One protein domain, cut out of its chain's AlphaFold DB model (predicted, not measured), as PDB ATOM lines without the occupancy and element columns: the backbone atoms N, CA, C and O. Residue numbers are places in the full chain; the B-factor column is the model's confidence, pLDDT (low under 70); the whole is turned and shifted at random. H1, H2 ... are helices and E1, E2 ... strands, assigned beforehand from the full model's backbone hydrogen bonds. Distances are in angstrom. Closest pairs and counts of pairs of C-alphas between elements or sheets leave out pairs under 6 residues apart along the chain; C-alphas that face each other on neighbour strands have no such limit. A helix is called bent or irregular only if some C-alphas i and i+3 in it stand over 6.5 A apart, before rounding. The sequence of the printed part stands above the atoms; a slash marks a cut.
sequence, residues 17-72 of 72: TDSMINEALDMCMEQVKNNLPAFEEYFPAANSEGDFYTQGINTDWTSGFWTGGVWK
ATOM      1  N   THR A  17      18.983  48.390 -34.715       98.12
ATOM      2  CA  THR A  17      19.671  47.325 -35.449       98.12
ATOM      3  C   THR A  17      19.044  45.972 -35.132       98.12
ATOM      4  O   THR A  17      18.495  45.778 -34.046       98.12
ATOM      5  N   ASP A  18      19.219  44.998 -36.024       98.25
ATOM      6  CA  ASP A  18      18.777  43.622 -35.776       98.25
ATOM      7  C   ASP A  18      19.364  43.047 -34.473       98.25
ATOM      8  O   ASP A  18      18.671  42.328 -33.760       98.25
ATOM      9  N   SER A  19      20.611  43.392 -34.111       98.31
ATOM     10  CA  SER A  19      21.219  42.959 -32.836       98.31
ATOM     11  C   SER A  19      20.440  43.495 -31.641       98.31
ATOM     12  O   SER A  19      20.072  42.732 -30.757       98.31
ATOM     13  N   MET A  20      20.110  44.792 -31.648       98.25
ATOM     14  CA  MET A  20      19.340  45.419 -30.570       98.25
ATOM     15  C   MET A  20      17.948  44.797 -30.437       98.25
ATOM     16  O   MET A  20      17.461  44.611 -29.324       98.25
ATOM     17  N   ILE A  21      17.311  44.481 -31.568       98.31
ATOM     18  CA  ILE A  21      15.993  43.842 -31.590       98.31
ATOM     19  C   ILE A  21      16.086  42.435 -30.998       98.31
ATOM     20  O   ILE A  21      15.309  42.107 -30.104       98.31
ATOM     21  N   ASN A  22      17.048  41.626 -31.447       98.25
ATOM     22  CA  ASN A  22      17.229  40.263 -30.950       98.25
ATOM     23  C   ASN A  22      17.576  40.245 -29.455       98.25
ATOM     24  O   ASN A  22      16.944  39.515 -28.701       98.25
ATOM     25  N   GLU A  23      18.491  41.104 -28.998       98.44
ATOM     26  CA  GLU A  23      18.852  41.210 -27.578       98.44
ATOM     27  C   GLU A  23      17.653  41.618 -26.709       98.44
ATOM     28  O   GLU A  23      17.442  41.067 -25.626       98.44
ATOM     29  N   ALA A  24      16.831  42.561 -27.181       98.25
ATOM     30  CA  ALA A  24      15.616  42.958 -26.479       98.25
ATOM     31  C   ALA A  24      14.597  41.813 -26.402       98.25
ATOM     32  O   ALA A  24      14.004  41.589 -25.344       98.25
ATOM     33  N   LEU A  25      14.414  41.076 -27.500       97.62
ATOM     34  CA  LEU A  25      13.536  39.909 -27.539       97.62
ATOM     35  C   LEU A  25      14.024  38.802 -26.601       97.62
ATOM     36  O   LEU A  25      13.214  38.272 -25.841       97.62
ATOM     37  N   ASP A  26      15.324  38.513 -26.579       98.06
ATOM     38  CA  ASP A  26      15.919  37.534 -25.665       98.06
ATOM     39  C   ASP A  26      15.659  37.917 -24.201       98.06
ATOM     40  O   ASP A  26      15.195  37.090 -23.413       98.06
ATOM     41  N   MET A  27      15.857  39.191 -23.841       98.00
ATOM     42  CA  MET A  27      15.539  39.682 -22.495       98.00
ATOM     43  C   MET A  27      14.050  39.521 -22.150       98.00
ATOM     44  O   MET A  27      13.718  39.094 -21.041       98.00
ATOM     45  N   CYS A  28      13.144  39.826 -23.085       96.94
ATOM     46  CA  CYS A  28      11.709  39.616 -22.885       96.94
ATOM     47  C   CYS A  28      11.373  38.134 -22.669       96.94
ATOM     48  O   CYS A  28      10.613  37.809 -21.752       96.94
ATOM     49  N   MET A  29      11.955  37.237 -23.468       97.25
ATOM     50  CA  MET A  29      11.741  35.793 -23.349       97.25
ATOM     51  C   MET A  29      12.219  35.256 -22.002       97.25
ATOM     52  O   MET A  29      11.497  34.495 -21.354       97.25
ATOM     53  N   GLU A  30      13.399  35.673 -21.542       98.06
ATOM     54  CA  GLU A  30      13.903  35.279 -20.224       98.06
ATOM     55  C   GLU A  30      13.009  35.804 -19.098       98.06
ATOM     56  O   GLU A  30      12.723  35.076 -18.147       98.06
ATOM     57  N   GLN A  31      12.472  37.020 -19.218       96.44
ATOM     58  CA  GLN A  31      11.537  37.549 -18.226       96.44
ATOM     59  C   GLN A  31      10.234  36.738 -18.153       96.44
ATOM     60  O   GLN A  31       9.736  36.489 -17.051       96.44
ATOM     61  N   VAL A  32       9.691  36.304 -19.296       96.25
ATOM     62  CA  VAL A  32       8.506  35.432 -19.344       96.25
ATOM     63  C   VAL A  32       8.811  34.085 -18.692       96.25
ATOM     64  O   VAL A  32       8.068  33.666 -17.805       96.25
ATOM     65  N   LYS A  33       9.925  33.439 -19.060       96.81
ATOM     66  CA  LYS A  33      10.340  32.150 -18.480       96.81
ATOM     67  C   LYS A  33      10.525  32.230 -16.965       96.81
ATOM     68  O   LYS A  33      10.037  31.361 -16.251       96.81
ATOM     69  N   ASN A  34      11.183  33.281 -16.477       96.69
ATOM     70  CA  ASN A  34      11.443  33.469 -15.048       96.69
ATOM     71  C   ASN A  34      10.162  33.713 -14.241       96.69
ATOM     72  O   ASN A  34      10.075  33.298 -13.088       96.69
ATOM     73  N   ASN A  35       9.163  34.360 -14.845       95.94
ATOM     74  CA  ASN A  35       7.880  34.631 -14.200       95.94
ATOM     75  C   ASN A  35       6.874  33.481 -14.336       95.94
ATOM     76  O   ASN A  35       5.943  33.407 -13.536       95.94
ATOM     77  N   LEU A  36       7.049  32.577 -15.305       95.88
ATOM     78  CA  LEU A  36       6.106  31.490 -15.575       95.88
ATOM     79  C   LEU A  36       5.747  30.659 -14.325       95.88
ATOM     80  O   LEU A  36       4.554  30.469 -14.103       95.88
ATOM     81  N   PRO A  37       6.693  30.258 -13.446       96.19
ATOM     82  CA  PRO A  37       6.352  29.511 -12.231       96.19
ATOM     83  C   PRO A  37       5.472  30.292 -11.245       96.19
ATOM     84  O   PRO A  37       4.707  29.699 -10.491       96.19
ATOM     85  N   ALA A  38       5.563  31.625 -11.231       95.56
ATOM     86  CA  ALA A  38       4.729  32.463 -10.373       95.56
ATOM     87  C   ALA A  38       3.304  32.636 -10.928       95.56
ATOM     88  O   ALA A  38       2.398  32.987 -10.174       95.56
ATOM     89  N   PHE A  39       3.085  32.380 -12.220       96.19
ATOM     90  CA  PHE A  39       1.825  32.647 -12.921       96.19
ATOM     91  C   PHE A  39       1.331  31.438 -13.732       96.19
ATOM     92  O   PHE A  39       0.690  31.598 -14.766       96.19
ATOM     93  N   GLU A  40       1.640  30.221 -13.278       91.38
ATOM     94  CA  GLU A  40       1.165  28.981 -13.909       91.38
ATOM     95  C   GLU A  40      -0.350  28.806 -13.712       91.38
ATOM     96  O   GLU A  40      -1.079  28.515 -14.658       91.38
ATOM     97  N   GLU A  41      -0.834  29.069 -12.494       93.81
ATOM     98  CA  GLU A  41      -2.262  29.034 -12.130       93.81
ATOM     99  C   GLU A  41      -2.852  30.433 -11.865       93.81
ATOM    100  O   GLU A  41      -4.036  30.577 -11.551       93.81
ATOM    101  N   TYR A  42      -2.032  31.476 -12.000       96.31
ATOM    102  CA  TYR A  42      -2.373  32.868 -11.698       96.31
ATOM    103  C   TYR A  42      -2.054  33.780 -12.879       96.31
ATOM    104  O   TYR A  42      -1.388  33.388 -13.829       96.31
ATOM    105  N   PHE A  43      -2.497  35.031 -12.797       96.75
ATOM    106  CA  PHE A  43      -2.172  36.061 -13.782       96.75
ATOM    107  C   PHE A  43      -1.477  37.238 -13.091       96.75
ATOM    108  O   PHE A  43      -1.789  37.510 -11.934       96.75
ATOM    109  N   PRO A  44      -0.564  37.960 -13.756       96.88
ATOM    110  CA  PRO A  44      -0.054  39.223 -13.237       96.88
ATOM    111  C   PRO A  44      -1.199  40.215 -12.993       96.88
ATOM    112  O   PRO A  44      -2.111  40.326 -13.819       96.88
ATOM    113  N   ALA A  45      -1.153  40.948 -11.879       95.19
ATOM    114  CA  ALA A  45      -2.039  42.088 -11.649       95.19
ATOM    115  C   ALA A  45      -1.870  43.170 -12.738       95.19
ATOM    116  O   ALA A  45      -0.880  43.192 -13.467       95.19
ATOM    117  N   ALA A  46      -2.823  44.100 -12.849       94.25
ATOM    118  CA  ALA A  46      -2.793  45.148 -13.875       94.25
ATOM    119  C   ALA A  46      -1.589  46.110 -13.776       94.25
ATOM    120  O   ALA A  46      -1.254  46.775 -14.756       94.25
ATOM    121  N   ASN A  47      -0.931  46.179 -12.618       94.38
ATOM    122  CA  ASN A  47       0.266  46.977 -12.375       94.38
ATOM    123  C   ASN A  47       1.236  46.232 -11.450       94.38
ATOM    124  O   ASN A  47       0.836  45.344 -10.700       94.38
ATOM    125  N   SER A  48       2.509  46.621 -11.493       94.50
ATOM    126  CA  SER A  48       3.511  46.166 -10.533       94.50
ATOM    127  C   SER A  48       3.440  46.961  -9.227       94.50
ATOM    128  O   SER A  48       2.914  48.079  -9.174       94.50
ATOM    129  N   GLU A  49       4.006  46.382  -8.175       96.44
ATOM    130  CA  GLU A  49       4.263  47.009  -6.884       96.44
ATOM    131  C   GLU A  49       5.749  46.826  -6.560       96.44
ATOM    132  O   GLU A  49       6.238  45.704  -6.440       96.44
ATOM    133  N   GLY A  50       6.500  47.931  -6.484       96.69
ATOM    134  CA  GLY A  50       7.953  47.872  -6.285       96.69
ATOM    135  C   GLY A  50       8.687  47.099  -7.388       96.69
ATOM    136  O   GLY A  50       9.583  46.323  -7.081       96.69
ATOM    137  N   ASP A  51       8.275  47.287  -8.644       95.44
ATOM    138  CA  ASP A  51       8.808  46.622  -9.847       95.44
ATOM    139  C   ASP A  51       8.506  45.117  -9.980       95.44
ATOM    140  O   ASP A  51       8.925  44.491 -10.954       95.44
ATOM    141  N   PHE A  52       7.692  44.542  -9.086       95.19
ATOM    142  CA  PHE A  52       7.235  43.151  -9.180       95.19
ATOM    143  C   PHE A  52       5.721  43.067  -9.360       95.19
ATOM    144  O   PHE A  52       4.959  43.783  -8.717       95.19
ATOM    145  N   TYR A  53       5.264  42.171 -10.232       96.12
ATOM    146  CA  TYR A  53       3.839  41.870 -10.348       96.12
ATOM    147  C   TYR A  53       3.403  40.911  -9.247       96.12
ATOM    148  O   TYR A  53       4.055  39.898  -8.993       96.12
ATOM    149  N   THR A  54       2.262  41.203  -8.634       95.62
ATOM    150  CA  THR A  54       1.598  40.287  -7.708       95.62
ATOM    151  C   THR A  54       0.668  39.340  -8.464       95.62
ATOM    152  O   THR A  54       0.195  39.645  -9.562       95.62
ATOM    153  N   GLN A  55       0.389  38.179  -7.871       96.00
ATOM    154  CA  GLN A  55      -0.592  37.232  -8.396       96.00
ATOM    155  C   GLN A  55      -2.010  37.805  -8.290       96.00
ATOM    156  O   GLN A  55      -2.435  38.273  -7.236       96.00
ATOM    157  N   GLY A  56      -2.744  37.729  -9.391       91.06
ATOM    158  CA  GLY A  56      -4.166  38.002  -9.508       91.06
ATOM    159  C   GLY A  56      -4.913  36.798 -10.082       91.06
ATOM    160  O   GLY A  56      -4.326  35.784 -10.468       91.06
ATOM    161  N   ILE A  57      -6.236  36.924 -10.144       88.69
ATOM    162  CA  ILE A  57      -7.137  35.930 -10.736       88.69
ATOM    163  C   ILE A  57      -7.650  36.420 -12.096       88.69
ATOM    164  O   ILE A  57      -7.612  37.615 -12.386       88.69
ATOM    165  N   ASN A  58      -8.148  35.501 -12.927       92.31
ATOM    166  CA  ASN A  58      -8.647  35.801 -14.273       92.31
ATOM    167  C   ASN A  58     -10.019  36.503 -14.256       92.31
ATOM    168  O   ASN A  58     -11.037  35.933 -14.653       92.31
ATOM    169  N   THR A  59     -10.057  37.720 -13.729       93.12
ATOM    170  CA  THR A  59     -11.261  38.561 -13.659       93.12
ATOM    171  C   THR A  59     -11.019  39.981 -14.155       93.12
ATOM    172  O   THR A  59     -11.968  40.753 -14.253       93.12
ATOM    173  N   ASP A  60      -9.763  40.337 -14.425       90.69
ATOM    174  CA  ASP A  60      -9.371  41.677 -14.847       90.69
ATOM    175  C   ASP A  60      -9.253  41.768 -16.378       90.69
ATOM    176  O   ASP A  60      -9.126  40.762 -17.081       90.69
ATOM    177  N   TRP A  61      -9.268  42.985 -16.917       93.75
ATOM    178  CA  TRP A  61      -9.177  43.234 -18.360       93.75
ATOM    179  C   TRP A  61      -7.782  42.937 -18.943       93.75
ATOM    180  O   TRP A  61      -7.616  42.932 -20.163       93.75
ATOM    181  N   THR A  62      -6.784  42.686 -18.088       95.88
ATOM    182  CA  THR A  62      -5.369  42.544 -18.461       95.88
ATOM    183  C   THR A  62      -4.866  41.105 -18.532       95.88
ATOM    184  O   THR A  62      -3.822  40.869 -19.143       95.88
ATOM    185  N   SER A  63      -5.583  40.122 -17.972       94.75
ATOM    186  CA  SER A  63      -5.103  38.732 -17.879       94.75
ATOM    187  C   SER A  63      -4.755  38.128 -19.248       94.75
ATOM    188  O   SER A  63      -3.786  37.381 -19.378       94.75
ATOM    189  N   GLY A  64      -5.474  38.527 -20.304       95.19
ATOM    190  CA  GLY A  64      -5.189  38.104 -21.678       95.19
ATOM    191  C   GLY A  64      -3.838  38.585 -22.228       95.19
ATOM    192  O   GLY A  64      -3.270  37.915 -23.092       95.19
ATOM    193  N   PHE A  65      -3.281  39.695 -21.725       95.56
ATOM    194  CA  PHE A  65      -1.955  40.165 -22.145       95.56
ATOM    195  C   PHE A  65      -0.846  39.219 -21.694       95.56
ATOM    196  O   PHE A  65       0.100  39.008 -22.449       95.56
ATOM    197  N   TRP A  66      -0.978  38.611 -20.510       96.00
ATOM    198  CA  TRP A  66      -0.026  37.609 -20.027       96.00
ATOM    199  C   TRP A  66       0.001  36.393 -20.949       96.00
ATOM    200  O   TRP A  66       1.057  36.032 -21.461       96.00
ATOM    201  N   THR A  67      -1.168  35.826 -21.256       94.75
ATOM    202  CA  THR A  67      -1.270  34.708 -22.201       94.75
ATOM    203  C   THR A  67      -0.720  35.089 -23.575       94.75
ATOM    204  O   THR A  67       0.038  34.322 -24.161       94.75
ATOM    205  N   GLY A  68      -1.026  36.291 -24.074       95.06
ATOM    206  CA  GLY A  68      -0.451  36.801 -25.321       95.06
ATOM    207  C   GLY A  68       1.075  36.942 -25.286       95.06
ATOM    208  O   GLY A  68       1.720  36.705 -26.301       95.06
ATOM    209  N   GLY A  69       1.658  37.295 -24.137       94.31
ATOM    210  CA  GLY A  69       3.106  37.352 -23.934       94.31
ATOM    211  C   GLY A  69       3.774  35.975 -23.919       94.31
ATOM    212  O   GLY A  69       4.865  35.842 -24.456       94.31
ATOM    213  N   VAL A  70       3.109  34.953 -23.371       94.88
ATOM    214  CA  VAL A  70       3.606  33.562 -23.364       94.88
ATOM    215  C   VAL A  70       3.577  32.924 -24.762       94.88
ATOM    216  O   VAL A  70       4.396  32.058 -25.050       94.88
ATOM    217  N   TRP A  71       2.645  33.333 -25.630       94.38
ATOM    218  CA  TRP A  71       2.481  32.769 -26.981       94.38
ATOM    219  C   TRP A  71       3.316  33.431 -28.087       94.38
ATOM    220  O   TRP A  71       3.357  32.880 -29.188       94.38
ATOM    221  N   LYS A  72       3.894  34.614 -27.848       81.50
ATOM    222  CA  LYS A  72       4.728  35.327 -28.830       81.50
ATOM    223  C   LYS A  72       6.074  34.642 -29.032       81.50
ATOM    224  O   LYS A  72       6.517  34.643 -30.201       81.50
TER     225      LYS A  72
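AT A GLANCE: This is residues 17 to 72 of the 72 residues of an uncharacterized protein of Lachnoanaerobaculum sp. OBRC5-5 (UniProt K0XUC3). A small two-stranded hairpin, E1 and E2, and the short helix H2, which packs on E1 near Phe 43, make a compact head; the long helix H1 runs into this head, and residues 17 to 27, of which 18 to 27 belong to H1, stick out as a free arm. From the hairpin H2 folds back toward H1, so that the two helices come close at Val 32 and Val 70. The printed part has 56 residues with two named helices and two named strands, in the order H1, E1, E2, H2; the sheet, E1 - E2, is antiparallel, and the class is mixed, helices and strands. The whole is only just loose, close to compact, with a radius of gyration of the C-alphas of 12.5 A, and its outline is elongated, with spans of 38 by 25 by 20 A.

IN THESE COORDINATES: Find C-alpha 43 at (-2.172, 36.061, -13.782); from there E1, residues 43 to 49, runs 14.5 A to C-alpha 49. Two residues on, E2 takes residues 52 to 56 and covers 12.5 A. Go back to C-alpha 18 at (18.777, 43.622, -35.776), where H1, residues 18 to 38, begins; it measures 31.1 A and is irregular, with C-alphas 34 and 37 7.0 A apart. H2, residues 63 to 71, is 13.3 A long and ends with C-alpha 71 at (2.481, 32.769, -26.981).

HOW THE PARTS SIT: Start at the hairpin of E1 and E2, antiparallel neighbours with 140 degrees between their directions. Look for N 56 and O 43 at 2.7 A, and for N 49 and O 52 at 2.8 A, both within hydrogen-bond range. C-alphas 48 and 53 face each other at 4.3 A. From E1 go on to H2: the closest C-alphas of the two are those of Phe 43 and Ser 63, 5.7 A apart. H1 comes nearest to E2 at Ala 38 and Gln 55, whose C-alphas are 7.4 A apart. H1 and H2 are close but not clearly touching, with the C-alphas of Val 32 and Val 70 the closest at 6.6 A; they run opposite ways at a steep tilt of 58 degrees. In the helix backbones, O i to N i+4 is within hydrogen-bond range in 15 of 17 pairs of H1 and 4 of 5 of H2.

THE WHOLE: The two C-alphas farthest apart are those of Thr 17 and Thr 59, at 38.8 A. Without residues 17 to 27, which stand free, the body spans 24 by 23 by 16 A. The links from H1 to E1 and from E1 to E2 are tight, and that from E2 to H2 is short. The printed part has no cut and ends at Lys 72, the chain's last residue. Its mean pLDDT is 95.4, and no printed residue is under 70.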